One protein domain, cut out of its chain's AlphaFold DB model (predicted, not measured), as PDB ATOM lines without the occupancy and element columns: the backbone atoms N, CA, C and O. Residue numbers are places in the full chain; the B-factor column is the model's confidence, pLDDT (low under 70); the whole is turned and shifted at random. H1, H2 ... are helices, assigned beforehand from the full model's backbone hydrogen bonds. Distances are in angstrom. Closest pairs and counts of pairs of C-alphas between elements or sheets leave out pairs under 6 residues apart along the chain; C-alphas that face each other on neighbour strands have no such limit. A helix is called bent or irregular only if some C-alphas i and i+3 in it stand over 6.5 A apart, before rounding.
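Overview. This is residues 4 to 216 of the 470 residues of an uncharacterized protein of Strongyloides papillosus (UniProt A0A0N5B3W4). An elongated stack of helices, in which the chain winds back and forth at one end: H1, H3 and H6 form one row and run the same way, while H2, H4 and H7 form a second row beside it and run the opposite way. At the other end the regular rows give way to crossed helices, where H14 is packed among H9, H10, H11, H12 and H13. The printed part has 213 residues with fourteen named helices, H1 to H14 in chain order, and no named strand; the class is all helix. It is compact, with a radius of gyration of the C-alphas of 18.4 A and spans of 58 by 36 by 25 A.

Along the chain. H1, residues 4 to 16, begins at C-alpha 4 (59.730, -17.876, 15.896). H2 is residues 21 to 36, 22.4 A long; H3, residues 44 to 60, 25.1 A; H4, residues 62 to 69; H5, residues 72 to 75; H6, residues 80 to 96, 22.3 A. H7 is residues 103 to 111, H8 113 to 116, H9 122 to 131 and H10 137 to 142. H11 is residues 148 to 164, 24.3 A; H12, 166 to 170; H13, 174 to 187; H14, residues 200 to 214, 21.0 A, ends at C-alpha 214 (41.259, -45.503, 48.265). H4 is only just irregular, with C-alphas 66 and 69 6.8 A apart; H10 is irregular, with C-alphas 138 and 141 7.5 A apart.

Arrangement. H1 and H2 form a hairpin at 13 degrees, closest at the C-alphas of Ile 14 and Ile 24, 6.2 A. H3 touches H1 at a shallow tilt of 11 degrees, Ile 50 to Met 11, 6.8 A between C-alphas, and H6 at 29 degrees, Lys 48 to Val 82, 6.4 A. H5 touches H3, with the C-alphas of Leu 75 and Ile 51 6.2 A apart. H4 touches H7 at a shallow tilt of 28 degrees, Asn 65 to Arg 104, 5.5 A between C-alphas. H9 is about perpendicular to H6, at 83 degrees, and touches its residues 91 to 96 alone, the closest C-alphas being Gln 123 and Val 95, 5.9 A. H8 touches H10, Arg 113 to His 139, 5.7 A between C-alphas. H14 touches H9 with residues 203 to 207 alone, Ile 203 to Leu 130, 5.3 A between C-alphas, and H12, Asn 208 to Leu 169, 4.6 A. H11 touches H14, Arg 154 to Cys 214, 6.7 A between C-alphas; H13 touches H12, Asn 177 to Thr 167, 5.7 A. Every O i to N i+4 pair is within hydrogen-bond range in H1, H2, H3, H7, H9, H11, H12, H13 and H14; 9 of 13 are in H6, 0 of 4 in H4 and 0 of 2 in H10, where 3 of 5 and 2 of 3 O i to N i+3 pairs are, and H5 and H8 are too short for such a pair.

Size, cuts and confidence. The two C-alphas farthest apart, those of Asn 39 and Asn 173, are 59.9 A apart. The printed part has no cut, and its one long link, residues 188 to 199, joins H13 to H14. The mean pLDDT of the printed part is 86.6; residues 170 to 174 and 211 to 216 are under 70.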
ATOM      1  N   ILE A   4      61.050 -18.481  15.667       89.31
ATOM      2  CA  ILE A   4      59.730 -17.876  15.896       89.31
ATOM      3  C   ILE A   4      58.795 -18.185  14.720       89.31
ATOM      4  O   ILE A   4      57.657 -18.596  14.940       89.31
ATOM      5  N   ASP A   5      59.278 -18.069  13.480       90.44
ATOM      6  CA  ASP A   5      58.478 -18.377  12.285       90.44
ATOM      7  C   ASP A   5      58.078 -19.854  12.242       90.44
ATOM      8  O   ASP A   5      56.957 -20.188  11.862       90.44
ATOM      9  N   ILE A   6      58.990 -20.746  12.651       91.81
ATOM     10  CA  ILE A   6      58.732 -22.191  12.719       91.81
ATOM     11  C   ILE A   6      57.623 -22.478  13.734       91.81
ATOM     12  O   ILE A   6      56.683 -23.208  13.415       91.81
ATOM     13  N   MET A   7      57.690 -21.869  14.922       92.56
ATOM     14  CA  MET A   7      56.663 -22.043  15.951       92.56
ATOM     15  C   MET A   7      55.311 -21.461  15.532       92.56
ATOM     16  O   MET A   7      54.293 -22.127  15.696       92.56
ATOM     17  N   ASN A   8      55.283 -20.262  14.947       91.62
ATOM     18  CA  ASN A   8      54.042 -19.652  14.467       91.62
ATOM     19  C   ASN A   8      53.375 -20.520  13.396       91.62
ATOM     20  O   ASN A   8      52.187 -20.821  13.513       91.62
ATOM     21  N   LYS A   9      54.155 -21.002  12.419       93.38
ATOM     22  CA  LYS A   9      53.668 -21.913  11.378       93.38
ATOM     23  C   LYS A   9      53.134 -23.215  11.972       93.38
ATOM     24  O   LYS A   9      52.057 -23.663  11.593       93.38
ATOM     25  N   PHE A  10      53.846 -23.801  12.935       94.56
ATOM     26  CA  PHE A  10      53.391 -25.003  13.632       94.56
ATOM     27  C   PHE A  10      52.034 -24.789  14.318       94.56
ATOM     28  O   PHE A  10      51.124 -25.605  14.161       94.56
ATOM     29  N   MET A  11      51.876 -23.678  15.040       94.00
ATOM     30  CA  MET A  11      50.647 -23.352  15.767       94.00
ATOM     31  C   MET A  11      49.468 -23.043  14.843       94.00
ATOM     32  O   MET A  11      48.335 -23.413  15.149       94.00
ATOM     33  N   GLU A  12      49.724 -22.358  13.733       93.19
ATOM     34  CA  GLU A  12      48.724 -22.069  12.709       93.19
ATOM     35  C   GLU A  12      48.255 -23.354  12.019       93.19
ATOM     36  O   GLU A  12      47.053 -23.602  11.928       93.19
ATOM     37  N   ASN A  13      49.190 -24.235  11.659       93.81
ATOM     38  CA  ASN A  13      48.883 -25.532  11.064       93.81
ATOM     39  C   ASN A  13      48.033 -26.418  11.985       93.81
ATOM     40  O   ASN A  13      47.112 -27.064  11.496       93.81
ATOM     41  N   ILE A  14      48.274 -26.425  13.307       92.69
ATOM     42  CA  ILE A  14      47.415 -27.172  14.250       92.69
ATOM     43  C   ILE A  14      45.957 -26.711  14.146       92.69
ATOM     44  O   ILE A  14      45.053 -27.541  14.138       92.69
ATOM     45  N   LYS A  15      45.726 -25.396  14.077       90.19
ATOM     46  CA  LYS A  15      44.374 -24.824  14.029       90.19
ATOM     47  C   LYS A  15      43.711 -25.045  12.671       90.19
ATOM     48  O   LYS A  15      42.522 -25.332  12.622       90.19
ATOM     49  N   ASN A  16      44.480 -24.919  11.592       91.69
ATOM     50  CA  ASN A  16      43.971 -25.019  10.225       91.69
ATOM     51  C   ASN A  16      43.753 -26.468   9.771       91.69
ATOM     52  O   ASN A  16      42.987 -26.697   8.840       91.69
ATOM     53  N   ALA A  17      44.400 -27.441  10.419       90.19
ATOM     54  CA  ALA A  17      44.227 -28.854  10.099       90.19
ATOM     55  C   ALA A  17      42.807 -29.368  10.384       90.19
ATOM     56  O   ALA A  17      42.410 -30.355   9.779       90.19
ATOM     57  N   CYS A  18      42.044 -28.725  11.283       87.06
ATOM     58  CA  CYS A  18      40.641 -29.061  11.562       87.06
ATOM     59  C   CYS A  18      40.384 -30.574  11.747       87.06
ATOM     60  O   CYS A  18      39.433 -31.113  11.187       87.06
ATOM     61  N   GLY A  19      41.255 -31.263  12.493       86.81
ATOM     62  CA  GLY A  19      41.142 -32.705  12.750       86.81
ATOM     63  C   GLY A  19      41.850 -33.624  11.747       86.81
ATOM     64  O   GLY A  19      41.940 -34.820  12.006       86.81
ATOM     65  N   ASP A  20      42.426 -33.106  10.653       92.88
ATOM     66  CA  ASP A  20      43.199 -33.919   9.701       92.88
ATOM     67  C   ASP A  20      44.440 -34.527  10.374       92.88
ATOM     68  O   ASP A  20      45.464 -33.874  10.601       92.88
ATOM     69  N   GLU A  21      44.343 -35.821  10.673       92.94
ATOM     70  CA  GLU A  21      45.379 -36.583  11.352       92.94
ATOM     71  C   GLU A  21      46.707 -36.585  10.590       92.94
ATOM     72  O   GLU A  21      47.767 -36.562  11.215       92.94
ATOM     73  N   LYS A  22      46.670 -36.628   9.254       93.00
ATOM     74  CA  LYS A  22      47.882 -36.673   8.438       93.00
ATOM     75  C   LYS A  22      48.588 -35.324   8.489       93.00
ATOM     76  O   LYS A  22      49.789 -35.283   8.742       93.00
ATOM     77  N   CYS A  23      47.831 -34.238   8.340       93.19
ATOM     78  CA  CYS A  23      48.357 -32.880   8.455       93.19
ATOM     79  C   CYS A  23      48.953 -32.622   9.850       93.19
ATOM     80  O   CYS A  23      50.064 -32.102   9.973       93.19
ATOM     81  N   ILE A  24      48.262 -33.052  10.914       94.44
ATOM     82  CA  ILE A  24      48.766 -32.942  12.288       94.44
ATOM     83  C   ILE A  24      50.055 -33.751  12.472       94.44
ATOM     84  O   ILE A  24      51.034 -33.213  12.991       94.44
ATOM     85  N   ASP A  25      50.097 -35.008  12.028       94.25
ATOM     86  CA  ASP A  25      51.287 -35.854  12.161       94.25
ATOM     87  C   ASP A  25      52.497 -35.273  11.418       94.25
ATOM     88  O   ASP A  25      53.590 -35.177  11.979       94.25
ATOM     89  N   GLU A  26      52.300 -34.825  10.175       95.06
ATOM     90  CA  GLU A  26      53.331 -34.161   9.372       95.06
ATOM     91  C   GLU A  26      53.836 -32.881  10.049       95.06
ATOM     92  O   GLU A  26      55.042 -32.634  10.091       95.06
ATOM     93  N   ASN A  27      52.940 -32.102  10.656       95.12
ATOM     94  CA  ASN A  27      53.291 -30.871  11.356       95.12
ATOM     95  C   ASN A  27      54.096 -31.130  12.647       95.12
ATOM     96  O   ASN A  27      55.084 -30.440  12.911       95.12
ATOM     97  N   PHE A  28      53.732 -32.149  13.437       94.50
ATOM     98  CA  PHE A  28      54.517 -32.566  14.607       94.50
ATOM     99  C   PHE A  28      55.883 -33.143  14.213       94.50
ATOM    100  O   PHE A  28      56.883 -32.812  14.857       94.50
ATOM    101  N   LYS A  29      55.959 -33.944  13.142       95.12
ATOM    102  CA  LYS A  29      57.231 -34.439  12.586       95.12
ATOM    103  C   LYS A  29      58.130 -33.294  12.139       95.12
ATOM    104  O   LYS A  29      59.292 -33.256  12.536       95.12
ATOM    105  N   PHE A  30      57.575 -32.334  11.402       94.75
ATOM    106  CA  PHE A  30      58.293 -31.146  10.955       94.75
ATOM    107  C   PHE A  30      58.912 -30.383  12.133       94.75
ATOM    108  O   PHE A  30      60.119 -30.139  12.136       94.75
ATOM    109  N   LEU A  31      58.127 -30.066  13.171       94.94
ATOM    110  CA  LEU A  31      58.660 -29.366  14.344       94.94
ATOM    111  C   LEU A  31      59.735 -30.196  15.063       94.94
ATOM    112  O   LEU A  31      60.767 -29.656  15.464       94.94
ATOM    113  N   ASN A  32      59.521 -31.504  15.213       94.12
ATOM    114  CA  ASN A  32      60.487 -32.397  15.849       94.12
ATOM    115  C   ASN A  32      61.836 -32.408  15.110       94.12
ATOM    116  O   ASN A  32      62.892 -32.366  15.743       94.12
ATOM    117  N   ASP A  33      61.807 -32.435  13.779       94.50
ATOM    118  CA  ASP A  33      63.009 -32.421  12.952       94.50
ATOM    119  C   ASP A  33      63.735 -31.074  13.024       94.50
ATOM    120  O   ASP A  33      64.961 -31.045  13.145       94.50
ATOM    121  N   GLU A  34      63.009 -29.955  13.032       94.50
ATOM    122  CA  GLU A  34      63.617 -28.629  13.189       94.50
ATOM    123  C   GLU A  34      64.234 -28.419  14.583       94.50
ATOM    124  O   GLU A  34      65.281 -27.776  14.703       94.50
ATOM    125  N   ILE A  35      63.659 -29.020  15.630       92.31
ATOM    126  CA  ILE A  35      64.267 -29.052  16.970       92.31
ATOM    127  C   ILE A  35      65.561 -29.872  16.955       92.31
ATOM    128  O   ILE A  35      66.579 -29.416  17.476       92.31
ATOM    129  N   LYS A  36      65.558 -31.059  16.333       92.25
ATOM    130  CA  LYS A  36      66.753 -31.920  16.235       92.25
ATOM    131  C   LYS A  36      67.896 -31.258  15.467       92.25
ATOM    132  O   LYS A  36      69.051 -31.430  15.841       92.25
ATOM    133  N   LYS A  37      67.579 -30.488  14.423       92.69
ATOM    134  CA  LYS A  37      68.561 -29.704  13.652       92.69
ATOM    135  C   LYS A  37      69.065 -28.461  14.397       92.69
ATOM    136  O   LYS A  37      70.014 -27.834  13.943       92.69
ATOM    137  N   GLY A  38      68.444 -28.090  15.519       90.62
ATOM    138  CA  GLY A  38      68.781 -26.890  16.288       90.62
ATOM    139  C   GLY A  38      68.211 -25.586  15.720       90.62
ATOM    140  O   GLY A  38      68.522 -24.516  16.243       90.62
ATOM    141  N   ASN A  39      67.359 -25.665  14.694       90.38
ATOM    142  CA  ASN A  39      66.729 -24.513  14.040       90.38
ATOM    143  C   ASN A  39      65.552 -23.947  14.848       90.38
ATOM    144  O   ASN A  39      65.216 -22.769  14.716       90.38
ATOM    145  N   ALA A  40      64.930 -24.781  15.684       90.25
ATOM    146  CA  ALA A  40      63.832 -24.399  16.560       90.25
ATOM    147  C   ALA A  40      64.134 -24.737  18.023       90.25
ATOM    148  O   ALA A  40      64.718 -25.775  18.343       90.25
ATOM    149  N   ARG A  41      63.697 -23.869  18.936       88.88
ATOM    150  CA  ARG A  41      63.675 -24.136  20.378       88.88
ATOM    151  C   ARG A  41      62.297 -23.808  20.921       88.88
ATOM    152  O   ARG A  41      61.772 -22.738  20.646       88.88
ATOM    153  N   ILE A  42      61.746 -24.714  21.725       87.12
ATOM    154  CA  ILE A  42      60.471 -24.482  22.398       87.12
ATOM    155  C   ILE A  42      60.750 -23.721  23.698       87.12
ATOM    156  O   ILE A  42      61.302 -24.277  24.652       87.12
ATOM    157  N   GLY A  43      60.404 -22.436  23.728       85.75
ATOM    158  CA  GLY A  43      60.448 -21.619  24.934       85.75
ATOM    159  C   GLY A  43      59.261 -21.899  25.856       85.75
ATOM    160  O   GLY A  43      58.268 -22.507  25.468       85.75
ATOM    161  N   LYS A  44      59.318 -21.407  27.101       82.62
ATOM    162  CA  LYS A  44      58.242 -21.618  28.093       82.62
ATOM    163  C   LYS A  44      56.856 -21.178  27.602       82.62
ATOM    164  O   LYS A  44      55.869 -21.868  27.844       82.62
ATOM    165  N   LYS A  45      56.789 -20.020  26.934       85.94
ATOM    166  CA  LYS A  45      55.544 -19.480  26.370       85.94
ATOM    167  C   LYS A  45      54.994 -20.410  25.287       85.94
ATOM    168  O   LYS A  45      53.814 -20.742  25.322       85.94
ATOM    169  N   ASP A  46      55.874 -20.899  24.421       88.31
ATOM    170  CA  ASP A  46      55.515 -21.789  23.323       88.31
ATOM    171  C   ASP A  46      54.905 -23.090  23.850       88.31
ATOM    172  O   ASP A  46      53.824 -23.468  23.414       88.31
ATOM    173  N   VAL A  47      55.508 -23.735  24.860       88.25
ATOM    174  CA  VAL A  47      54.957 -24.987  25.422       88.25
ATOM    175  C   VAL A  47      53.525 -24.797  25.939       88.25
ATOM    176  O   VAL A  47      52.653 -25.640  25.712       88.25
ATOM    177  N   LYS A  48      53.256 -23.677  26.623       90.00
ATOM    178  CA  LYS A  48      51.915 -23.348  27.126       90.00
ATOM    179  C   LYS A  48      50.912 -23.190  25.984       90.00
ATOM    180  O   LYS A  48      49.791 -23.705  26.087       90.00
ATOM    181  N   ASP A  49      51.300 -22.485  24.928       92.31
ATOM    182  CA  ASP A  49      50.436 -22.216  23.781       92.31
ATOM    183  C   ASP A  49      50.160 -23.499  22.988       92.31
ATOM    184  O   ASP A  49      49.000 -23.757  22.645       92.31
ATOM    185  N   ILE A  50      51.178 -24.349  22.799       93.75
ATOM    186  CA  ILE A  50      51.061 -25.681  22.185       93.75
ATOM    187  C   ILE A  50      50.051 -26.528  22.958       93.75
ATOM    188  O   ILE A  50      49.068 -26.979  22.376       93.75
ATOM    189  N   ILE A  51      50.245 -26.713  24.269       93.81
ATOM    190  CA  ILE A  51      49.379 -27.574  25.091       93.81
ATOM    191  C   ILE A  51      47.940 -27.074  25.097       93.81
ATOM    192  O   ILE A  51      47.012 -27.859  24.921       93.81
ATOM    193  N   THR A  52      47.747 -25.765  25.249       93.94
ATOM    194  CA  THR A  52      46.408 -25.166  25.271       93.94
ATOM    195  C   THR A  52      45.698 -25.328  23.931       93.94
ATOM    196  O   THR A  52      44.512 -25.652  23.898       93.94
ATOM    197  N   THR A  53      46.406 -25.096  22.825       94.38
ATOM    198  CA  THR A  53      45.826 -25.188  21.479       94.38
ATOM    199  C   THR A  53      45.545 -26.637  21.122       94.38
ATOM    200  O   THR A  53      44.431 -26.954  20.722       94.38
ATOM    201  N   PHE A  54      46.508 -27.531  21.340       95.19
ATOM    202  CA  PHE A  54      46.357 -28.935  20.987       95.19
ATOM    203  C   PHE A  54      45.273 -29.628  21.820       95.19
ATOM    204  O   PHE A  54      44.493 -30.411  21.283       95.19
ATOM    205  N   TYR A  55      45.150 -29.280  23.105       95.62
ATOM    206  CA  TYR A  55      44.031 -29.716  23.944       95.62
ATOM    207  C   TYR A  55      42.688 -29.265  23.367       95.62
ATOM    208  O   TYR A  55      41.812 -30.098  23.161       95.62
ATOM    209  N   LYS A  56      42.541 -27.975  23.033       93.62
ATOM    210  CA  LYS A  56      41.296 -27.439  22.458       93.62
ATOM    211  C   LYS A  56      40.924 -28.096  21.133       93.62
ATOM    212  O   LYS A  56      39.748 -28.370  20.923       93.62
ATOM    213  N   GLU A  57      41.895 -28.331  20.255       94.56
ATOM    214  CA  GLU A  57      41.637 -29.019  18.989       94.56
ATOM    215  C   GLU A  57      41.282 -30.490  19.217       94.56
ATOM    216  O   GLU A  57      40.311 -30.970  18.646       94.56
ATOM    217  N   THR A  58      41.951 -31.185  20.144       93.88
ATOM    218  CA  THR A  58      41.589 -32.572  20.492       93.88
ATOM    219  C   THR A  58      40.183 -32.670  21.095       93.88
ATOM    220  O   THR A  58      39.472 -33.638  20.842       93.88
ATOM    221  N   SER A  59      39.746 -31.669  21.868       90.62
ATOM    222  CA  SER A  59      38.375 -31.628  22.399       90.62
ATOM    223  C   SER A  59      37.313 -31.493  21.302       90.62
ATOM    224  O   SER A  59      36.178 -31.911  21.511       90.62
ATOM    225  N   LYS A  60      37.658 -30.913  20.143       91.06
ATOM    226  CA  LYS A  60      36.765 -30.819  18.974       91.06
ATOM    227  C   LYS A  60      36.859 -32.049  18.071       91.06
ATOM    228  O   LYS A  60      35.846 -32.461  17.517       91.06
ATOM    229  N   PHE A  61      38.062 -32.605  17.944       91.50
ATOM    230  CA  PHE A  61      38.438 -33.658  17.001       91.50
ATOM    231  C   PHE A  61      39.024 -34.860  17.766       91.50
ATOM    232  O   PHE A  61      40.240 -34.923  17.998       91.50
ATOM    233  N   PRO A  62      38.179 -35.805  18.229       87.25
ATOM    234  CA  PRO A  62      38.602 -36.925  19.071       87.25
ATOM    235  C   PRO A  62      39.671 -37.834  18.450       87.25
ATOM    236  O   PRO A  62      40.438 -38.456  19.187       87.25
ATOM    237  N   GLU A  63      39.764 -37.903  17.126       87.94
ATOM    238  CA  GLU A  63      40.800 -38.605  16.365       87.94
ATOM    239  C   GLU A  63      42.223 -38.164  16.752       87.94
ATOM    240  O   GLU A  63      43.155 -38.972  16.801       87.94
ATOM    241  N   LEU A  64      42.384 -36.909  17.188       92.38
ATOM    242  CA  LEU A  64      43.674 -36.367  17.611       92.38
ATOM    243  C   LEU A  64      44.179 -36.951  18.942       92.38
ATOM    244  O   LEU A  64      45.350 -36.769  19.288       92.38
ATOM    245  N   ASN A  65      43.347 -37.701  19.682       88.94
ATOM    246  CA  ASN A  65      43.751 -38.337  20.940       88.94
ATOM    247  C   ASN A  65      45.009 -39.207  20.768       88.94
ATOM    248  O   ASN A  65      45.859 -39.226  21.657       88.94
ATOM    249  N   LYS A  66      45.195 -39.859  19.613       87.81
ATOM    250  CA  LYS A  66      46.333 -40.760  19.362       87.81
ATOM    251  C   LYS A  66      47.713 -40.091  19.430       87.81
ATOM    252  O   LYS A  66      48.710 -40.774  19.642       87.81
ATOM    253  N   PHE A  67      47.791 -38.769  19.277       89.75
ATOM    254  CA  PHE A  67      49.062 -38.039  19.230       89.75
ATOM    255  C   PHE A  67      49.627 -37.676  20.607       89.75
ATOM    256  O   PHE A  67      50.828 -37.421  20.723       89.75
ATOM    257  N   TRP A  68      48.807 -37.705  21.663       86.88
ATOM    258  CA  TRP A  68      49.215 -37.310  23.017       86.88
ATOM    259  C   TRP A  68      50.297 -38.210  23.637       86.88
ATOM    260  O   TRP A  68      50.950 -37.821  24.595       86.88
ATOM    261  N   SER A  69      50.550 -39.404  23.104       83.44
ATOM    262  CA  SER A  69      51.676 -40.241  23.553       83.44
ATOM    263  C   SER A  69      52.902 -40.198  22.644       83.44
ATOM    264  O   SER A  69      53.949 -40.711  23.027       83.44
ATOM    265  N   ASN A  70      52.803 -39.590  21.459       85.25
ATOM    266  CA  ASN A  70      53.803 -39.777  20.403       85.25
ATOM    267  C   ASN A  70      54.890 -38.693  20.420       85.25
ATOM    268  O   ASN A  70      56.033 -38.960  20.061       85.25
ATOM    269  N   TYR A  71      54.549 -37.484  20.877       85.62
ATOM    270  CA  TYR A  71      55.414 -36.300  20.804       85.62
ATOM    271  C   TYR A  71      55.671 -35.681  22.185       85.62
ATOM    272  O   TYR A  71      55.501 -34.481  22.410       85.62
ATOM    273  N   THR A  72      56.083 -36.515  23.144       84.75
ATOM    274  CA  THR A  72      56.304 -36.117  24.549       84.75
ATOM    275  C   THR A  72      57.386 -35.047  24.719       84.75
ATOM    276  O   THR A  72      57.318 -34.253  25.655       84.75
ATOM    277  N   ASN A  73      58.353 -34.963  23.804       83.62
ATOM    278  CA  ASN A  73      59.392 -33.931  23.784       83.62
ATOM    279  C   ASN A  73      58.870 -32.539  23.376       83.62
ATOM    280  O   ASN A  73      59.470 -31.530  23.751       83.62
ATOM    281  N   ILE A  74      57.758 -32.486  22.633       88.94
ATOM    282  CA  ILE A  74      57.080 -31.247  22.226       88.94
ATOM    283  C   ILE A  74      56.023 -30.863  23.264       88.94
ATOM    284  O   ILE A  74      55.940 -29.708  23.675       88.94
ATOM    285  N   LEU A  75      55.243 -31.841  23.724       87.94
ATOM    286  CA  LEU A  75      54.121 -31.618  24.635       87.94
ATOM    287  C   LEU A  75      54.566 -31.504  26.112       87.94
ATOM    288  O   LEU A  75      53.886 -30.877  26.915       87.94
ATOM    289  N   GLN A  76      55.741 -32.035  26.462       86.25
ATOM    290  CA  GLN A  76      56.484 -31.768  27.705       86.25
ATOM    291  C   GLN A  76      55.678 -31.902  29.010       86.25
ATOM    292  O   GLN A  76      55.807 -31.087  29.925       86.25
ATOM    293  N   TYR A  77      54.886 -32.969  29.161       81.00
ATOM    294  CA  TYR A  77      54.118 -33.232  30.395       81.00
ATOM    295  C   TYR A  77      54.989 -33.475  31.637       81.00
ATOM    296  O   TYR A  77      54.486 -33.506  32.756       81.00
ATOM    297  N   ASN A  78      56.298 -33.660  31.470       80.75
ATOM    298  CA  ASN A  78      57.267 -33.709  32.563       80.75
ATOM    299  C   ASN A  78      57.561 -32.320  33.164       80.75
ATOM    300  O   ASN A  78      58.037 -32.225  34.297       80.75
ATOM    301  N   ASN A  79      57.260 -31.238  32.443       85.62
ATOM    302  CA  ASN A  79      57.451 -29.869  32.902       85.62
ATOM    303  C   ASN A  79      56.376 -29.473  33.934       85.62
ATOM    304  O   ASN A  79      55.174 -29.562  33.686       85.62
ATOM    305  N   LYS A  80      56.808 -28.969  35.096       87.50
ATOM    306  CA  LYS A  80      55.925 -28.581  36.211       87.50
ATOM    307  C   LYS A  80      54.870 -27.531  35.838       87.50
ATOM    308  O   LYS A  80      53.744 -27.614  36.328       87.50
ATOM    309  N   GLU A  81      55.220 -26.540  35.021       87.62
ATOM    310  CA  GLU A  81      54.278 -25.498  34.586       87.62
ATOM    311  C   GLU A  81      53.221 -26.096  33.645       87.62
ATOM    312  O   GLU A  81      52.029 -25.841  33.819       87.62
ATOM    313  N   VAL A  82      53.639 -26.973  32.728       89.44
ATOM    314  CA  VAL A  82      52.746 -27.685  31.799       89.44
ATOM    315  C   VAL A  82      51.756 -28.570  32.536       89.44
ATOM    316  O   VAL A  82      50.566 -28.517  32.242       89.44
ATOM    317  N   ARG A  83      52.215 -29.332  33.535       91.94
ATOM    318  CA  ARG A  83      51.347 -30.176  34.371       91.94
ATOM    319  C   ARG A  83      50.213 -29.377  35.007       91.94
ATOM    320  O   ARG A  83      49.063 -29.800  34.968       91.94
ATOM    321  N   ARG A  84      50.535 -28.201  35.556       91.88
ATOM    322  CA  ARG A  84      49.542 -27.298  36.158       91.88
ATOM    323  C   ARG A  84      48.575 -26.742  35.122       91.88
ATOM    324  O   ARG A  84      47.383 -26.703  35.387       91.88
ATOM    325  N   ILE A  85      49.061 -26.345  33.948       94.12
ATOM    326  CA  ILE A  85      48.188 -25.877  32.865       94.12
ATOM    327  C   ILE A  85      47.236 -26.998  32.434       94.12
ATOM    328  O   ILE A  85      46.030 -26.780  32.376       94.12
ATOM    329  N   LEU A  86      47.763 -28.197  32.185       94.62
ATOM    330  CA  LEU A  86      46.982 -29.338  31.718       94.62
ATOM    331  C   LEU A  86      45.919 -29.758  32.739       94.62
ATOM    332  O   LEU A  86      44.746 -29.835  32.392       94.62
ATOM    333  N   VAL A  87      46.308 -29.989  33.996       94.44
ATOM    334  CA  VAL A  87      45.378 -30.495  35.015       94.44
ATOM    335  C   VAL A  87      44.483 -29.386  35.556       94.44
ATOM    336  O   VAL A  87      43.265 -29.531  35.533       94.44
ATOM    337  N   CYS A  88      45.060 -28.278  36.026       92.69
ATOM    338  CA  CYS A  88      44.307 -27.258  36.758       92.69
ATOM    339  C   CYS A  88      43.552 -26.291  35.840       92.69
ATOM    340  O   CYS A  88      42.454 -25.867  36.178       92.69
ATOM    341  N   ASN A  89      44.108 -25.932  34.676       93.75
ATOM    342  CA  ASN A  89      43.511 -24.883  33.835       93.75
ATOM    343  C   ASN A  89      42.683 -25.426  32.663       93.75
ATOM    344  O   ASN A  89      41.858 -24.689  32.118       93.75
ATOM    345  N   LEU A  90      42.946 -26.662  32.230       95.62
ATOM    346  CA  LEU A  90      42.262 -27.287  31.096       95.62
ATOM    347  C   LEU A  90      41.313 -28.381  31.580       95.62
ATOM    348  O   LEU A  90      40.106 -28.178  31.525       95.62
ATOM    349  N   VAL A  91      41.841 -29.481  32.125       95.81
ATOM    350  CA  VAL A  91      41.029 -30.633  32.548       95.81
ATOM    351  C   VAL A  91      40.024 -30.248  33.635       95.81
ATOM    352  O   VAL A  91      38.832 -30.456  33.447       95.81
ATOM    353  N   GLN A  92      40.470 -29.652  34.748       93.50
ATOM    354  CA  GLN A  92      39.574 -29.285  35.857       93.50
ATOM    355  C   GLN A  92      38.492 -28.299  35.430       93.50
ATOM    356  O   GLN A  92      37.314 -28.521  35.693       93.50
ATOM    357  N   ARG A  93      38.881 -27.257  34.691       93.56
ATOM    358  CA  ARG A  93      37.932 -26.279  34.160       93.56
ATOM    359  C   ARG A  93      36.872 -26.952  33.289       93.56
ATOM    360  O   ARG A  93      35.698 -26.618  33.392       93.56
ATOM    361  N   ASP A  94      37.267 -27.860  32.406       93.88
ATOM    362  CA  ASP A  94      36.323 -28.507  31.502       93.88
ATOM    363  C   ASP A  94      35.385 -29.458  32.261       93.88
ATOM    364  O   ASP A  94      34.172 -29.376  32.071       93.88
ATOM    365  N   VAL A  95      35.891 -30.281  33.191       91.94
ATOM    366  CA  VAL A  95      35.020 -31.173  33.982       91.94
ATOM    367  C   VAL A  95      34.071 -30.418  34.911       91.94
ATOM    368  O   VAL A  95      32.930 -30.843  35.077       91.94
ATOM    369  N   GLU A  96      34.493 -29.289  35.485       89.69
ATOM    370  CA  GLU A  96      33.639 -28.427  36.317       89.69
ATOM    371  C   GLU A  96      32.504 -27.790  35.507       89.69
ATOM    372  O   GLU A  96      31.408 -27.586  36.026       89.69
ATOM    373  N   ASN A  97      32.743 -27.539  34.218       89.75
ATOM    374  CA  ASN A  97      31.746 -27.021  33.284       89.75
ATOM    375  C   ASN A  97      30.928 -28.124  32.583       89.75
ATOM    376  O   ASN A  97      30.142 -27.816  31.689       89.75
ATOM    377  N   GLY A  98      31.102 -29.400  32.951       88.19
ATOM    378  CA  GLY A  98      30.402 -30.519  32.309       88.19
ATOM    379  C   GLY A  98      30.830 -30.758  30.856       88.19
ATOM    380  O   GLY A  98      30.060 -31.284  30.054       88.19
ATOM    381  N   ILE A  99      32.050 -30.360  30.491       91.06
ATOM    382  CA  ILE A  99      32.616 -30.534  29.151       91.06
ATOM    383  C   ILE A  99      33.445 -31.831  29.126       91.06
ATOM    384  O   ILE A  99      34.293 -32.038  30.001       91.06
ATOM    385  N   PRO A 100      33.235 -32.727  28.143       91.75
ATOM    386  CA  PRO A 100      34.088 -33.893  27.925       91.75
ATOM    387  C   PRO A 100      35.558 -33.516  27.722       91.75
ATOM    388  O   PRO A 100      35.898 -32.816  26.768       91.75
ATOM    389  N   CYS A 101      36.445 -34.015  28.585       94.19
ATOM    390  CA  CYS A 101      37.880 -33.925  28.332       94.19
ATOM    391  C   CYS A 101      38.311 -34.986  27.306       94.19
ATOM    392  O   CYS A 101      37.745 -36.086  27.301       94.19
ATOM    393  N   PRO A 102      39.366 -34.732  26.512       94.50
ATOM    394  CA  PRO A 102      39.998 -35.759  25.691       94.50
ATOM    395  C   PRO A 102      40.409 -36.980  26.527       94.50
ATOM    396  O   PRO A 102      41.172 -36.862  27.492       94.50
ATOM    397  N   TYR A 103      39.922 -38.169  26.163       92.12
ATOM    398  CA  TYR A 103      40.111 -39.373  26.980       92.12
ATOM    399  C   TYR A 103      41.590 -39.754  27.142       92.12
ATOM    400  O   TYR A 103      41.988 -40.182  28.223       92.12
ATOM    401  N   ARG A 104      42.433 -39.542  26.119       91.56
ATOM    402  CA  ARG A 104      43.871 -39.847  26.200       91.56
ATOM    403  C   ARG A 104      44.609 -38.878  27.122       91.56
ATOM    404  O   ARG A 104      45.577 -39.269  27.768       91.56
ATOM    405  N   VAL A 105      44.133 -37.636  27.235       93.06
ATOM    406  CA  VAL A 105      44.661 -36.675  28.215       93.06
ATOM    407  C   VAL A 105      44.351 -37.148  29.632       93.06
ATOM    408  O   VAL A 105      45.251 -37.173  30.468       93.06
ATOM    409  N   LEU A 106      43.110 -37.575  29.896       94.00
ATOM    410  CA  LEU A 106      42.746 -38.150  31.193       94.00
ATOM    411  C   LEU A 106      43.579 -39.398  31.499       94.00
ATOM    412  O   LEU A 106      44.114 -39.523  32.595       94.00
ATOM    413  N   GLU A 107      43.757 -40.288  30.527       91.94
ATOM    414  CA  GLU A 107      44.586 -41.480  30.698       91.94
ATOM    415  C   GLU A 107      46.029 -41.134  31.112       91.94
ATOM    416  O   GLU A 107      46.523 -41.673  32.103       91.94
ATOM    417  N   ILE A 108      46.677 -40.184  30.423       89.44
ATOM    418  CA  ILE A 108      48.031 -39.710  30.762       89.44
ATOM    419  C   ILE A 108      48.069 -39.118  32.171       89.44
ATOM    420  O   ILE A 108      48.981 -39.415  32.946       89.44
ATOM    421  N   VAL A 109      47.072 -38.301  32.521       91.94
ATOM    422  CA  VAL A 109      46.970 -37.696  33.852       91.94
ATOM    423  C   VAL A 109      46.929 -38.767  34.938       91.94
ATOM    424  O   VAL A 109      47.597 -38.594  35.948       91.94
ATOM    425  N   PHE A 110      46.208 -39.873  34.724       90.00
ATOM    426  CA  PHE A 110      46.101 -40.975  35.687       90.00
ATOM    427  C   PHE A 110      47.265 -41.981  35.649       90.00
ATOM    428  O   PHE A 110      47.454 -42.742  36.603       90.00
ATOM    429  N   GLN A 111      48.082 -41.970  34.593       85.69
ATOM    430  CA  GLN A 111      49.305 -42.771  34.482       85.69
ATOM    431  C   GLN A 111      50.534 -42.100  35.110       85.69
ATOM    432  O   GLN A 111      51.459 -42.806  35.503       85.69
ATOM    433  N   ASP A 112      50.557 -40.771  35.242       85.00
ATOM    434  CA  ASP A 112      51.691 -40.037  35.817       85.00
ATOM    435  C   ASP A 112      51.458 -39.672  37.291       85.00
ATOM    436  O   ASP A 112      50.479 -39.026  37.673       85.00
ATOM    437  N   ARG A 113      52.424 -40.052  38.134       84.44
ATOM    438  CA  ARG A 113      52.415 -39.815  39.582       84.44
ATOM    439  C   ARG A 113      52.180 -38.350  39.960       84.44
ATOM    440  O   ARG A 113      51.504 -38.079  40.948       84.44
ATOM    441  N   GLU A 114      52.789 -37.415  39.243       88.81
ATOM    442  CA  GLU A 114      52.791 -35.995  39.592       88.81
ATOM    443  C   GLU A 114      51.574 -35.261  39.020       88.81
ATOM    444  O   GLU A 114      51.113 -34.300  39.635       88.81
ATOM    445  N   LEU A 115      51.014 -35.723  37.897       91.75
ATOM    446  CA  LEU A 115      49.746 -35.212  37.361       91.75
ATOM    447  C   LEU A 115      48.558 -35.580  38.266       91.75
ATOM    448  O   LEU A 115      47.770 -34.694  38.606       91.75
ATOM    449  N   VAL A 116      48.463 -36.832  38.737       90.50
ATOM    450  CA  VAL A 116      47.373 -37.275  39.635       90.50
ATOM    451  C   VAL A 116      47.291 -36.442  40.918       90.50
ATOM    452  O   VAL A 116      46.199 -36.131  41.400       90.50
ATOM    453  N   LYS A 117      48.440 -36.024  41.458       91.75
ATOM    454  CA  LYS A 117      48.509 -35.198  42.674       91.75
ATOM    455  C   LYS A 117      47.878 -33.816  42.515       91.75
ATOM    456  O   LYS A 117      47.530 -33.203  43.519       91.75
ATOM    457  N   LEU A 118      47.757 -33.313  41.287       94.00
ATOM    458  CA  LEU A 118      47.181 -31.997  41.001       94.00
ATOM    459  C   LEU A 118      45.649 -32.020  40.918       94.00
ATOM    460  O   LEU A 118      45.031 -30.957  40.872       94.00
ATOM    461  N   ILE A 119      45.030 -33.205  40.895       94.12
ATOM    462  CA  ILE A 119      43.575 -33.352  40.813       94.12
ATOM    463  C   ILE A 119      42.929 -32.958  42.141       94.12
ATOM    464  O   ILE A 119      43.145 -33.635  43.135       94.12
ATOM    465  N   ASN A 120      42.090 -31.926  42.150       88.88
ATOM    466  CA  ASN A 120      41.370 -31.449  43.337       88.88
ATOM    467  C   ASN A 120      39.836 -31.470  43.166       88.88
ATOM    468  O   ASN A 120      39.120 -30.998  44.044       88.88
ATOM    469  N   SER A 121      39.339 -32.006  42.048       89.81
ATOM    470  CA  SER A 121      37.921 -32.039  41.688       89.81
ATOM    471  C   SER A 121      37.444 -33.492  41.556       89.81
ATOM    472  O   SER A 121      38.041 -34.254  40.781       89.81
ATOM    473  N   PRO A 122      36.372 -33.910  42.262       90.44
ATOM    474  CA  PRO A 122      35.824 -35.262  42.134       90.44
ATOM    475  C   PRO A 122      35.378 -35.596  40.713       90.44
ATOM    476  O   PRO A 122      35.577 -36.719  40.245       90.44
ATOM    477  N   GLN A 123      34.844 -34.604  39.998       92.94
ATOM    478  CA  GLN A 123      34.378 -34.730  38.620       92.94
ATOM    479  C   GLN A 123      35.505 -35.170  37.681       92.94
ATOM    480  O   GLN A 123      35.242 -35.908  36.737       92.94
ATOM    481  N   THR A 124      36.762 -34.804  37.969       94.62
ATOM    482  CA  THR A 124      37.917 -35.237  37.165       94.62
ATOM    483  C   THR A 124      38.083 -36.757  37.197       94.62
ATOM    484  O   THR A 124      38.223 -37.390  36.151       94.62
ATOM    485  N   TYR A 125      38.042 -37.357  38.392       94.44
ATOM    486  CA  TYR A 125      38.135 -38.810  38.536       94.44
ATOM    487  C   TYR A 125      36.903 -39.506  37.957       94.44
ATOM    488  O   TYR A 125      37.048 -40.483  37.227       94.44
ATOM    489  N   ILE A 126      35.704 -38.983  38.232       94.81
ATOM    490  CA  ILE A 126      34.457 -39.568  37.729       94.81
ATOM    491  C   ILE A 126      34.456 -39.592  36.198       94.81
ATOM    492  O   ILE A 126      34.215 -40.639  35.606       94.81
ATOM    493  N   GLN A 127      34.782 -38.473  35.546       94.62
ATOM    494  CA  GLN A 127      34.807 -38.417  34.088       94.62
ATOM    495  C   GLN A 127      35.858 -39.376  33.511       94.62
ATOM    496  O   GLN A 127      35.567 -40.071  32.542       94.62
ATOM    497  N   ALA A 128      37.044 -39.484  34.125       95.12
ATOM    498  CA  ALA A 128      38.061 -40.454  33.713       95.12
ATOM    499  C   ALA A 128      37.577 -41.904  33.854       95.12
ATOM    500  O   ALA A 128      37.732 -42.688  32.919       95.12
ATOM    501  N   ALA A 129      36.929 -42.245  34.970       92.94
ATOM    502  CA  ALA A 129      36.384 -43.578  35.210       92.94
ATOM    503  C   ALA A 129      35.299 -43.981  34.194       92.94
ATOM    504  O   ALA A 129      35.134 -45.170  33.933       92.94
ATOM    505  N   LEU A 130      34.593 -43.017  33.592       92.62
ATOM    506  CA  LEU A 130      33.553 -43.275  32.591       92.62
ATOM    507  C   LEU A 130      34.074 -43.465  31.160       92.62
ATOM    508  O   LEU A 130      33.372 -44.068  30.353       92.62
ATOM    509  N   GLN A 131      35.248 -42.921  30.816       92.00
ATOM    510  CA  GLN A 131      35.682 -42.833  29.410       92.00
ATOM    511  C   GLN A 131      37.104 -43.328  29.120       92.00
ATOM    512  O   GLN A 131      37.493 -43.427  27.952       92.00
ATOM    513  N   VAL A 132      37.882 -43.653  30.154       88.81
ATOM    514  CA  VAL A 132      39.200 -44.281  30.014       88.81
ATOM    515  C   VAL A 132      39.057 -45.780  30.242       88.81
ATOM    516  O   VAL A 132      38.616 -46.227  31.302       88.81
ATOM    517  N   LYS A 133      39.452 -46.564  29.241       82.00
ATOM    518  CA  LYS A 133      39.528 -48.018  29.365       82.00
ATOM    519  C   LYS A 133      40.693 -48.391  30.283       82.00
ATOM    520  O   LYS A 133      41.791 -47.878  30.091       82.00
ATOM    521  N   ASP A 134      40.456 -49.290  31.238       75.19
ATOM    522  CA  ASP A 134      41.476 -49.791  32.172       75.19
ATOM    523  C   ASP A 134      42.235 -48.653  32.910       75.19
ATOM    524  O   ASP A 134      43.467 -48.589  32.895       75.19
ATOM    525  N   LEU A 135      41.507 -47.729  33.561       80.19
ATOM    526  CA  LEU A 135      42.095 -46.581  34.264       80.19
ATOM    527  C   LEU A 135      43.124 -47.044  35.312       80.19
ATOM    528  O   LEU A 135      42.816 -47.829  36.213       80.19
ATOM    529  N   SER A 136      44.353 -46.529  35.205       77.75
ATOM    530  CA  SER A 136      45.484 -46.975  36.025       77.75
ATOM    531  C   SER A 136      45.209 -46.826  37.532       77.75
ATOM    532  O   SER A 136      45.060 -45.705  38.025       77.75
ATOM    533  N   PRO A 137      45.244 -47.922  38.320       72.69
ATOM    534  CA  PRO A 137      45.104 -47.838  39.774       72.69
ATOM    535  C   PRO A 137      46.378 -47.334  40.467       72.69
ATOM    536  O   PRO A 137      46.372 -47.102  41.675       72.69
ATOM    537  N   ASN A 138      47.497 -47.228  39.737       73.94
ATOM    538  CA  ASN A 138      48.855 -47.127  40.290       73.94
ATOM    539  C   ASN A 138      49.087 -45.900  41.165       73.94
ATOM    540  O   ASN A 138      49.920 -45.943  42.072       73.94
ATOM    541  N   HIS A 139      48.372 -44.818  40.879       77.69
ATOM    542  CA  HIS A 139      48.580 -43.530  41.526       77.69
ATOM    543  C   HIS A 139      47.313 -42.980  42.177       77.69
ATOM    544  O   HIS A 139      47.367 -41.897  42.751       77.69
ATOM    545  N   LEU A 140      46.196 -43.722  42.170       79.94
ATOM    546  CA  LEU A 140      44.940 -43.283  42.799       79.94
ATOM    547  C   LEU A 140      45.118 -42.957  44.285       79.94
ATOM    548  O   LEU A 140      44.464 -42.066  44.821       79.94
ATOM    549  N   ASN A 141      46.074 -43.609  44.943       72.44
ATOM    550  CA  ASN A 141      46.387 -43.335  46.333       72.44
ATOM    551  C   ASN A 141      47.001 -41.941  46.590       72.44
ATOM    552  O   ASN A 141      47.075 -41.507  47.741       72.44
ATOM    553  N   LEU A 142      47.447 -41.266  45.528       80.56
ATOM    554  CA  LEU A 142      48.056 -39.934  45.523       80.56
ATOM    555  C   LEU A 142      47.091 -38.866  44.985       80.56
ATOM    556  O   LEU A 142      47.487 -37.715  44.821       80.56
ATOM    557  N   LEU A 143      45.841 -39.228  44.688       86.12
ATOM    558  CA  LEU A 143      44.825 -38.322  44.156       86.12
ATOM    559  C   LEU A 143      44.592 -37.144  45.118       86.12
ATOM    560  O   LEU A 143      44.366 -37.367  46.305       86.12
ATOM    561  N   GLY A 144      44.695 -35.899  44.646       86.12
ATOM    562  CA  GLY A 144      44.669 -34.708  45.519       86.12
ATOM    563  C   GLY A 144      45.976 -34.407  46.254       86.12
ATOM    564  O   GLY A 144      46.056 -33.439  47.009       86.12
ATOM    565  N   GLY A 145      47.013 -35.215  46.041       86.38
ATOM    566  CA  GLY A 145      48.340 -35.017  46.603       86.38
ATOM    567  C   GLY A 145      48.612 -35.795  47.891       86.38
ATOM    568  O   GLY A 145      47.747 -36.455  48.478       86.38
ATOM    569  N   ASP A 146      49.856 -35.669  48.349       80.62
ATOM    570  CA  ASP A 146      50.381 -36.336  49.553       80.62
ATOM    571  C   ASP A 146      50.054 -35.554  50.843       80.62
ATOM    572  O   ASP A 146      50.364 -35.982  51.956       80.62
ATOM    573  N   SER A 147      49.424 -34.385  50.695       81.94
ATOM    574  CA  SER A 147      49.091 -33.469  51.781       81.94
ATOM    575  C   SER A 147      47.866 -33.930  52.582       81.94
ATOM    576  O   SER A 147      47.116 -34.827  52.187       81.94
ATOM    577  N   VAL A 148      47.625 -33.267  53.720       77.69
ATOM    578  CA  VAL A 148      46.376 -33.423  54.487       77.69
ATOM    579  C   VAL A 148      45.159 -33.132  53.602       77.69
ATOM    580  O   VAL A 148      44.199 -33.893  53.643       77.69
ATOM    581  N   GLY A 149      45.234 -32.096  52.759       80.31
ATOM    582  CA  GLY A 149      44.177 -31.752  51.805       80.31
ATOM    583  C   GLY A 149      43.882 -32.884  50.822       80.31
ATOM    584  O   GLY A 149      42.724 -33.235  50.634       80.31
ATOM    585  N   GLY A 150      44.915 -33.543  50.289       82.06
ATOM    586  CA  GLY A 150      44.733 -34.708  49.419       82.06
ATOM    587  C   GLY A 150      44.076 -35.900  50.117       82.06
ATOM    588  O   GLY A 150      43.240 -36.587  49.534       82.06
ATOM    589  N   ARG A 151      44.391 -36.132  51.399       78.25
ATOM    590  CA  ARG A 151      43.702 -37.161  52.199       78.25
ATOM    591  C   ARG A 151      42.225 -36.836  52.413       78.25
ATOM    592  O   ARG A 151      41.402 -37.739  52.299       78.25
ATOM    593  N   ILE A 152      41.904 -35.577  52.715       79.88
ATOM    594  CA  ILE A 152      40.517 -35.108  52.864       79.88
ATOM    595  C   ILE A 152      39.767 -35.307  51.547       79.88
ATOM    596  O   ILE A 152      38.724 -35.951  51.545       79.88
ATOM    597  N   PHE A 153      40.360 -34.883  50.432       84.75
ATOM    598  CA  PHE A 153      39.792 -35.050  49.098       84.75
ATOM    599  C   PHE A 153      39.443 -36.513  48.778       84.75
ATOM    600  O   PHE A 153      38.328 -36.820  48.360       84.75
ATOM    601  N   ARG A 154      40.365 -37.456  49.025       82.88
ATOM    602  CA  ARG A 154      40.091 -38.888  48.800       82.88
ATOM    603  C   ARG A 154      38.971 -39.417  49.692       82.88
ATOM    604  O   ARG A 154      38.163 -40.207  49.215       82.88
ATOM    605  N   LYS A 155      38.897 -38.959  50.944       78.19
ATOM    606  CA  LYS A 155      37.824 -39.323  51.879       78.19
ATOM    607  C   LYS A 155      36.468 -38.751  51.453       78.19
ATOM    608  O   LYS A 155      35.445 -39.404  51.619       78.19
ATOM    609  N   GLU A 156      36.444 -37.551  50.883       84.69
ATOM    610  CA  GLU A 156      35.230 -36.960  50.313       84.69
ATOM    611  C   GLU A 156      34.736 -37.746  49.096       84.69
ATOM    612  O   GLU A 156      33.543 -38.038  49.017       84.69
ATOM    613  N   LEU A 157      35.637 -38.165  48.195       86.19
ATOM    614  CA  LEU A 157      35.279 -39.077  47.100       86.19
ATOM    615  C   LEU A 157      34.776 -40.424  47.620       86.19
ATOM    616  O   LEU A 157      33.770 -40.927  47.129       86.19
ATOM    617  N   GLU A 158      35.466 -41.011  48.598       82.12
ATOM    618  CA  GLU A 158      35.040 -42.254  49.242       82.12
ATOM    619  C   GLU A 158      33.612 -42.123  49.771       82.12
ATOM    620  O   GLU A 158      32.755 -42.926  49.409       82.12
ATOM    621  N   ASN A 159      33.333 -41.087  50.563       79.69
ATOM    622  CA  ASN A 159      32.002 -40.837  51.106       79.69
ATOM    623  C   ASN A 159      30.970 -40.654  49.987       79.69
ATOM    624  O   ASN A 159      29.886 -41.232  50.048       79.69
ATOM    625  N   LEU A 160      31.307 -39.888  48.946       87.06
ATOM    626  CA  LEU A 160      30.429 -39.665  47.802       87.06
ATOM    627  C   LEU A 160      30.032 -40.993  47.142       87.06
ATOM    628  O   LEU A 160      28.841 -41.258  46.963       87.06
ATOM    629  N   PHE A 161      31.009 -41.849  46.833       86.25
ATOM    630  CA  PHE A 161      30.746 -43.146  46.219       86.25
ATOM    631  C   PHE A 161      30.023 -44.096  47.171       86.25
ATOM    632  O   PHE A 161      29.055 -44.725  46.763       86.25
ATOM    633  N   MET A 162      30.413 -44.164  48.443       78.50
ATOM    634  CA  MET A 162      29.778 -45.044  49.429       78.50
ATOM    635  C   MET A 162      28.320 -44.679  49.719       78.50
ATOM    636  O   MET A 162      27.525 -45.567  50.019       78.50
ATOM    637  N   HIS A 163      27.955 -43.398  49.627       81.38
ATOM    638  CA  HIS A 163      26.587 -42.948  49.875       81.38
ATOM    639  C   HIS A 163      25.698 -42.985  48.633       81.38
ATOM    640  O   HIS A 163      24.538 -43.372  48.749       81.38
ATOM    641  N   LYS A 164      26.210 -42.583  47.463       84.81
ATOM    642  CA  LYS A 164      25.388 -42.464  46.247       84.81
ATOM    643  C   LYS A 164      25.480 -43.670  45.323       84.81
ATOM    644  O   LYS A 164      24.474 -44.079  44.758       84.81
ATOM    645  N   TRP A 165      26.667 -44.253  45.188       87.88
ATOM    646  CA  TRP A 165      26.960 -45.256  44.162       87.88
ATOM    647  C   TRP A 165      27.730 -46.440  44.730       87.88
ATOM    648  O   TRP A 165      28.643 -46.974  44.098       87.88
ATOM    649  N   LYS A 166      27.340 -46.874  45.935       81.00
ATOM    650  CA  LYS A 166      27.936 -48.027  46.620       81.00
ATOM    651  C   LYS A 166      27.977 -49.241  45.692       81.00
ATOM    652  O   LYS A 166      28.936 -50.004  45.703       81.00
ATOM    653  N   THR A 167      26.960 -49.390  44.848       79.12
ATOM    654  CA  THR A 167      26.870 -50.469  43.867       79.12
ATOM    655  C   THR A 167      28.053 -50.494  42.894       79.12
ATOM    656  O   THR A 167      28.606 -51.565  42.669       79.12
ATOM    657  N   LEU A 168      28.552 -49.343  42.436       80.69
ATOM    658  CA  LEU A 168      29.728 -49.269  41.556       80.69
ATOM    659  C   LEU A 168      31.037 -49.680  42.238       80.69
ATOM    660  O   LEU A 168      31.996 -50.025  41.552       80.69
ATOM    661  N   LEU A 169      31.087 -49.631  43.572       71.19
ATOM    662  CA  LEU A 169      32.269 -50.010  44.344       71.19
ATOM    663  C   LEU A 169      32.285 -51.482  44.745       71.19
ATOM    664  O   LEU A 169      33.352 -51.983  45.095       71.19
ATOM    665  N   CYS A 170      31.122 -52.139  44.828       61.16
ATOM    666  CA  CYS A 170      31.052 -53.462  45.445       61.16
ATOM    667  C   CYS A 170      29.855 -54.358  45.068       61.16
ATOM    668  O   CYS A 170      29.717 -55.439  45.638       61.16
ATOM    669  N   SER A 171      28.949 -53.945  44.178       60.59
ATOM    670  CA  SER A 171      27.750 -54.734  43.847       60.59
ATOM    671  C   SER A 171      27.961 -55.642  42.637       60.59
ATOM    672  O   SER A 171      28.509 -55.237  41.613       60.59
ATOM    673  N   LYS A 172      27.437 -56.870  42.742       59.00
ATOM    674  CA  LYS A 172      27.299 -57.823  41.626       59.00
ATOM    675  C   LYS A 172      25.947 -57.729  40.904       59.00
ATOM    676  O   LYS A 172      25.718 -58.471  39.957       59.00
ATOM    677  N   ASN A 173      25.045 -56.848  41.341       69.81
ATOM    678  CA  ASN A 173      23.769 -56.632  40.665       69.81
ATOM    679  C   ASN A 173      23.981 -55.792  39.395       69.81
ATOM    680  O   ASN A 173      24.235 -54.590  39.488       69.81
ATOM    681  N   ALA A 174      23.849 -56.424  38.226       69.31
ATOM    682  CA  ALA A 174      24.001 -55.773  36.928       69.31
ATOM    683  C   ALA A 174      23.027 -54.597  36.738       69.31
ATOM    684  O   ALA A 174      23.449 -53.520  36.325       69.31
ATOM    685  N   GLU A 175      21.757 -54.755  37.113       73.31
ATOM    686  CA  GLU A 175      20.737 -53.707  36.978       73.31
ATOM    687  C   GLU A 175      21.033 -52.510  37.894       73.31
ATOM    688  O   GLU A 175      21.005 -51.355  37.466       73.31
ATOM    689  N   GLY A 176      21.432 -52.787  39.140       80.25
ATOM    690  CA  GLY A 176      21.845 -51.754  40.095       80.25
ATOM    691  C   GLY A 176      23.122 -51.011  39.681       80.25
ATOM    692  O   GLY A 176      23.280 -49.833  40.004       80.25
ATOM    693  N   ASN A 177      24.022 -51.676  38.952       81.06
ATOM    694  CA  ASN A 177      25.234 -51.057  38.421       81.06
ATOM    695  C   ASN A 177      24.921 -50.165  37.217       81.06
ATOM    696  O   ASN A 177      25.429 -49.051  37.152       81.06
ATOM    697  N   LEU A 178      24.051 -50.609  36.305       84.62
ATOM    698  CA  LEU A 178      23.617 -49.800  35.162       84.62
ATOM    699  C   LEU A 178      22.920 -48.519  35.615       84.62
ATOM    700  O   LEU A 178      23.293 -47.437  35.168       84.62
ATOM    701  N   LYS A 179      21.978 -48.625  36.559       87.94
ATOM    702  CA  LYS A 179      21.313 -47.450  37.131       87.94
ATOM    703  C   LYS A 179      22.318 -46.483  37.755       87.94
ATOM    704  O   LYS A 179      22.271 -45.293  37.481       87.94
ATOM    705  N   ALA A 180      23.277 -46.997  38.524       90.44
ATOM    706  CA  ALA A 180      24.294 -46.152  39.135       90.44
ATOM    707  C   ALA A 180      25.229 -45.486  38.109       90.44
ATOM    708  O   ALA A 180      25.651 -44.359  38.340       90.44
ATOM    709  N   ILE A 181      25.541 -46.134  36.978       90.31
ATOM    710  CA  ILE A 181      26.292 -45.500  35.879       90.31
ATOM    711  C   ILE A 181      25.503 -44.316  35.306       90.31
ATOM    712  O   ILE A 181      26.073 -43.242  35.124       90.31
ATOM    713  N   GLU A 182      24.207 -44.488  35.047       90.50
ATOM    714  CA  GLU A 182      23.361 -43.407  34.524       90.50
ATOM    715  C   GLU A 182      23.206 -42.264  35.548       90.50
ATOM    716  O   GLU A 182      23.386 -41.099  35.192       90.50
ATOM    717  N   ASP A 183      23.029 -42.580  36.837       92.31
ATOM    718  CA  ASP A 183      23.013 -41.587  37.923       92.31
ATOM    719  C   ASP A 183      24.346 -40.808  38.007       92.31
ATOM    720  O   ASP A 183      24.378 -39.616  38.328       92.31
ATOM    721  N   VAL A 184      25.476 -41.471  37.728       93.06
ATOM    722  CA  VAL A 184      26.795 -40.826  37.662       93.06
ATOM    723  C   VAL A 184      26.876 -39.862  36.475       93.06
ATOM    724  O   VAL A 184      27.373 -38.745  36.649       93.06
ATOM    725  N   PHE A 185      26.389 -40.252  35.291       91.44
ATOM    726  CA  PHE A 185      26.321 -39.372  34.117       91.44
ATOM    727  C   PHE A 185      25.477 -38.123  34.390       91.44
ATOM    728  O   PHE A 185      25.899 -37.010  34.057       91.44
ATOM    729  N   GLU A 186      24.329 -38.293  35.049       89.81
ATOM    730  CA  GLU A 186      23.462 -37.188  35.462       89.81
ATOM    731  C   GLU A 186      24.174 -36.256  36.453       89.81
ATOM    732  O   GLU A 186      24.163 -35.034  36.281       89.81
ATOM    733  N   TYR A 187      24.876 -36.814  37.445       90.56
ATOM    734  CA  TYR A 187      25.592 -36.028  38.449       90.56
ATOM    735  C   TYR A 187      26.678 -35.126  37.856       90.56
ATOM    736  O   TYR A 187      26.817 -33.977  38.278       90.56
ATOM    737  N   ILE A 188      27.437 -35.621  36.874       89.75
ATOM    738  CA  ILE A 188      28.455 -34.813  36.181       89.75
ATOM    739  C   ILE A 188      27.887 -34.003  35.008       89.75
ATOM    740  O   ILE A 188      28.643 -33.302  34.339       89.75
ATOM    741  N   LYS A 189      26.570 -34.086  34.762       88.75
ATOM    742  CA  LYS A 189      25.841 -33.367  33.706       88.75
ATOM    743  C   LYS A 189      26.413 -33.594  32.303       88.75
ATOM    744  O   LYS A 189      26.431 -32.679  31.482       88.75
ATOM    745  N   ILE A 190      26.872 -34.813  32.019       87.25
ATOM    746  CA  ILE A 190      27.454 -35.164  30.718       87.25
ATOM    747  C   ILE A 190      26.612 -36.225  30.034       87.25
ATOM    748  O   ILE A 190      26.280 -37.261  30.601       87.25
ATOM    749  N   ILE A 191      26.322 -35.983  28.760       85.38
ATOM    750  CA  ILE A 191      25.623 -36.948  27.923       85.38
ATOM    751  C   ILE A 191      26.619 -38.023  27.489       85.38
ATOM    752  O   ILE A 191      27.599 -37.722  26.809       85.38
ATOM    753  N   ARG A 192      26.325 -39.287  27.809       84.06
ATOM    754  CA  ARG A 192      27.155 -40.459  27.480       84.06
ATOM    755  C   ARG A 192      27.643 -40.505  26.029       84.06
ATOM    756  O   ARG A 192      28.779 -40.887  25.777       84.06
ATOM    757  N   LYS A 193      26.810 -40.079  25.073       84.62
ATOM    758  CA  LYS A 193      27.147 -40.048  23.637       84.62
ATOM    759  C   LYS A 193      28.334 -39.134  23.294       84.62
ATOM    760  O   LYS A 193      28.922 -39.304  22.235       84.62
ATOM    761  N   ASN A 194      28.651 -38.178  24.169       83.00
ATOM    762  CA  ASN A 194      29.732 -37.214  23.987       83.00
ATOM    763  C   ASN A 194      31.060 -37.687  24.608       83.00
ATOM    764  O   ASN A 194      32.062 -36.990  24.477       83.00
ATOM    765  N   LEU A 195      31.073 -38.826  25.314       84.81
ATOM    766  CA  LEU A 195      32.295 -39.421  25.855       84.81
ATOM    767  C   LEU A 195      32.846 -40.500  24.923       84.81
ATOM    768  O   LEU A 195      32.120 -41.093  24.120       84.81
ATOM    769  N   ASN A 196      34.135 -40.803  25.089       84.12
ATOM    770  CA  ASN A 196      34.715 -42.000  24.498       84.12
ATOM    771  C   ASN A 196      33.952 -43.246  24.978       84.12
ATOM    772  O   ASN A 196      33.742 -43.437  26.177       84.12
ATOM    773  N   LYS A 197      33.518 -44.088  24.034       83.75
ATOM    774  CA  LYS A 197      32.688 -45.256  24.342       83.75
ATOM    775  C   LYS A 197      33.537 -46.334  25.004       83.75
ATOM    776  O   LYS A 197      34.374 -46.961  24.362       83.75
ATOM    777  N   VAL A 198      33.262 -46.569  26.279       81.38
ATOM    778  CA  VAL A 198      33.845 -47.644  27.079       81.38
ATOM    779  C   VAL A 198      32.722 -48.577  27.538       81.38
ATOM    780  O   VAL A 198      31.580 -48.145  27.734       81.38
ATOM    781  N   ALA A 199      33.025 -49.873  27.631       79.19
ATOM    782  CA  ALA A 199      32.064 -50.883  28.059       79.19
ATOM    783  C   ALA A 199      31.673 -50.658  29.532       79.19
ATOM    784  O   ALA A 199      32.475 -50.162  30.324       79.19
ATOM    785  N   ASN A 200      30.445 -51.014  29.920       81.19
ATOM    786  CA  ASN A 200      29.987 -50.811  31.303       81.19
ATOM    787  C   ASN A 200      30.863 -51.582  32.299       81.19
ATOM    788  O   ASN A 200      31.105 -51.117  33.407       81.19
ATOM    789  N   GLU A 201      31.374 -52.736  31.884       77.00
ATOM    790  CA  GLU A 201      32.264 -53.597  32.654       77.00
ATOM    791  C   GLU A 201      33.585 -52.891  32.978       77.00
ATOM    792  O   GLU A 201      34.056 -52.956  34.113       77.00
ATOM    793  N   ASP A 202      34.148 -52.165  32.010       77.94
ATOM    794  CA  ASP A 202      35.372 -51.380  32.184       77.94
ATOM    795  C   ASP A 202      35.114 -50.167  33.107       77.94
ATOM    796  O   ASP A 202      35.921 -49.873  33.990       77.94
ATOM    797  N   ILE A 203      33.952 -49.506  32.978       82.12
ATOM    798  CA  ILE A 203      33.534 -48.419  33.885       82.12
ATOM    799  C   ILE A 203      33.434 -48.937  35.327       82.12
ATOM    800  O   ILE A 203      34.014 -48.362  36.250       82.12
ATOM    801  N   ILE A 204      32.740 -50.060  35.529       81.50
ATOM    802  CA  ILE A 204      32.595 -50.707  36.838       81.50
ATOM    803  C   ILE A 204      33.967 -51.114  37.390       81.50
ATOM    804  O   ILE A 204      34.238 -50.934  38.578       81.50
ATOM    805  N   ALA A 205      34.865 -51.633  36.549       75.06
ATOM    806  CA  ALA A 205      36.224 -51.977  36.956       75.06
ATOM    807  C   ALA A 205      37.001 -50.752  37.469       75.06
ATOM    808  O   ALA A 205      37.681 -50.857  38.493       75.06
ATOM    809  N   ASN A 206      36.853 -49.586  36.832       82.50
ATOM    810  CA  ASN A 206      37.485 -48.342  37.276       82.50
ATOM    811  C   ASN A 206      37.021 -47.942  38.690       82.50
ATOM    812  O   ASN A 206      37.855 -47.728  39.575       82.50
ATOM    813  N   PHE A 207      35.707 -47.926  38.948       84.81
ATOM    814  CA  PHE A 207      35.159 -47.617  40.279       84.81
ATOM    815  C   PHE A 207      35.556 -48.650  41.341       84.81
ATOM    816  O   PHE A 207      35.971 -48.274  42.439       84.81
ATOM    817  N   ASN A 208      35.534 -49.940  41.006       74.25
ATOM    818  CA  ASN A 208      36.014 -50.998  41.895       74.25
ATOM    819  C   ASN A 208      37.497 -50.825  42.255       74.25
ATOM    820  O   ASN A 208      37.883 -51.024  43.408       74.25
ATOM    821  N   ASN A 209      38.343 -50.447  41.293       72.88
ATOM    822  CA  ASN A 209      39.763 -50.197  41.537       72.88
ATOM    823  C   ASN A 209      39.974 -49.020  42.495       72.88
ATOM    824  O   ASN A 209      40.819 -49.108  43.386       72.88
ATOM    825  N   PHE A 210      39.169 -47.963  42.382       77.75
ATOM    826  CA  PHE A 210      39.163 -46.891  43.373       77.75
ATOM    827  C   PHE A 210      38.715 -47.381  44.748       77.75
ATOM    828  O   PHE A 210      39.405 -47.116  45.729       77.75
ATOM    829  N   GLY A 211      37.627 -48.153  44.835       68.94
ATOM    830  CA  GLY A 211      37.162 -48.724  46.102       68.94
ATOM    831  C   GLY A 211      38.234 -49.566  46.805       68.94
ATOM    832  O   GLY A 211      38.432 -49.449  48.015       68.94
ATOM    833  N   LYS A 212      38.995 -50.355  46.041       63.78
ATOM    834  CA  LYS A 212      40.120 -51.150  46.555       63.78
ATOM    835  C   LYS A 212      41.273 -50.281  47.056       63.78
ATOM    836  O   LYS A 212      41.777 -50.520  48.148       63.78
ATOM    837  N   VAL A 213      41.709 -49.304  46.256       65.25
ATOM    838  CA  VAL A 213      42.913 -48.508  46.553       65.25
ATOM    839  C   VAL A 213      42.642 -47.448  47.616       65.25
ATOM    840  O   VAL A 213      43.427 -47.311  48.551       65.25
ATOM    841  N   CYS A 214      41.556 -46.690  47.465       65.44
ATOM    842  CA  CYS A 214      41.259 -45.503  48.265       65.44
ATOM    843  C   CYS A 214      40.476 -45.817  49.535       65.44
ATOM    844  O   CYS A 214      40.748 -45.212  50.567       65.44
ATOM    845  N   CYS A 215      39.552 -46.771  49.464       57.25
ATOM    846  CA  CYS A 215      38.605 -47.038  50.543       57.25
ATOM    847  C   CYS A 215      38.941 -48.327  51.316       57.25
ATOM    848  O   CYS A 215      38.219 -48.701  52.234       57.25
ATOM    849  N   ASN A 216      40.007 -49.048  50.930       52.81
ATOM    850  CA  ASN A 216      40.346 -50.377  51.459       52.81
ATOM    851  C   ASN A 216      39.139 -51.340  51.472       52.81
ATOM    852  O   ASN A 216      39.032 -52.218  52.334       52.81
TER     853      ASN A 216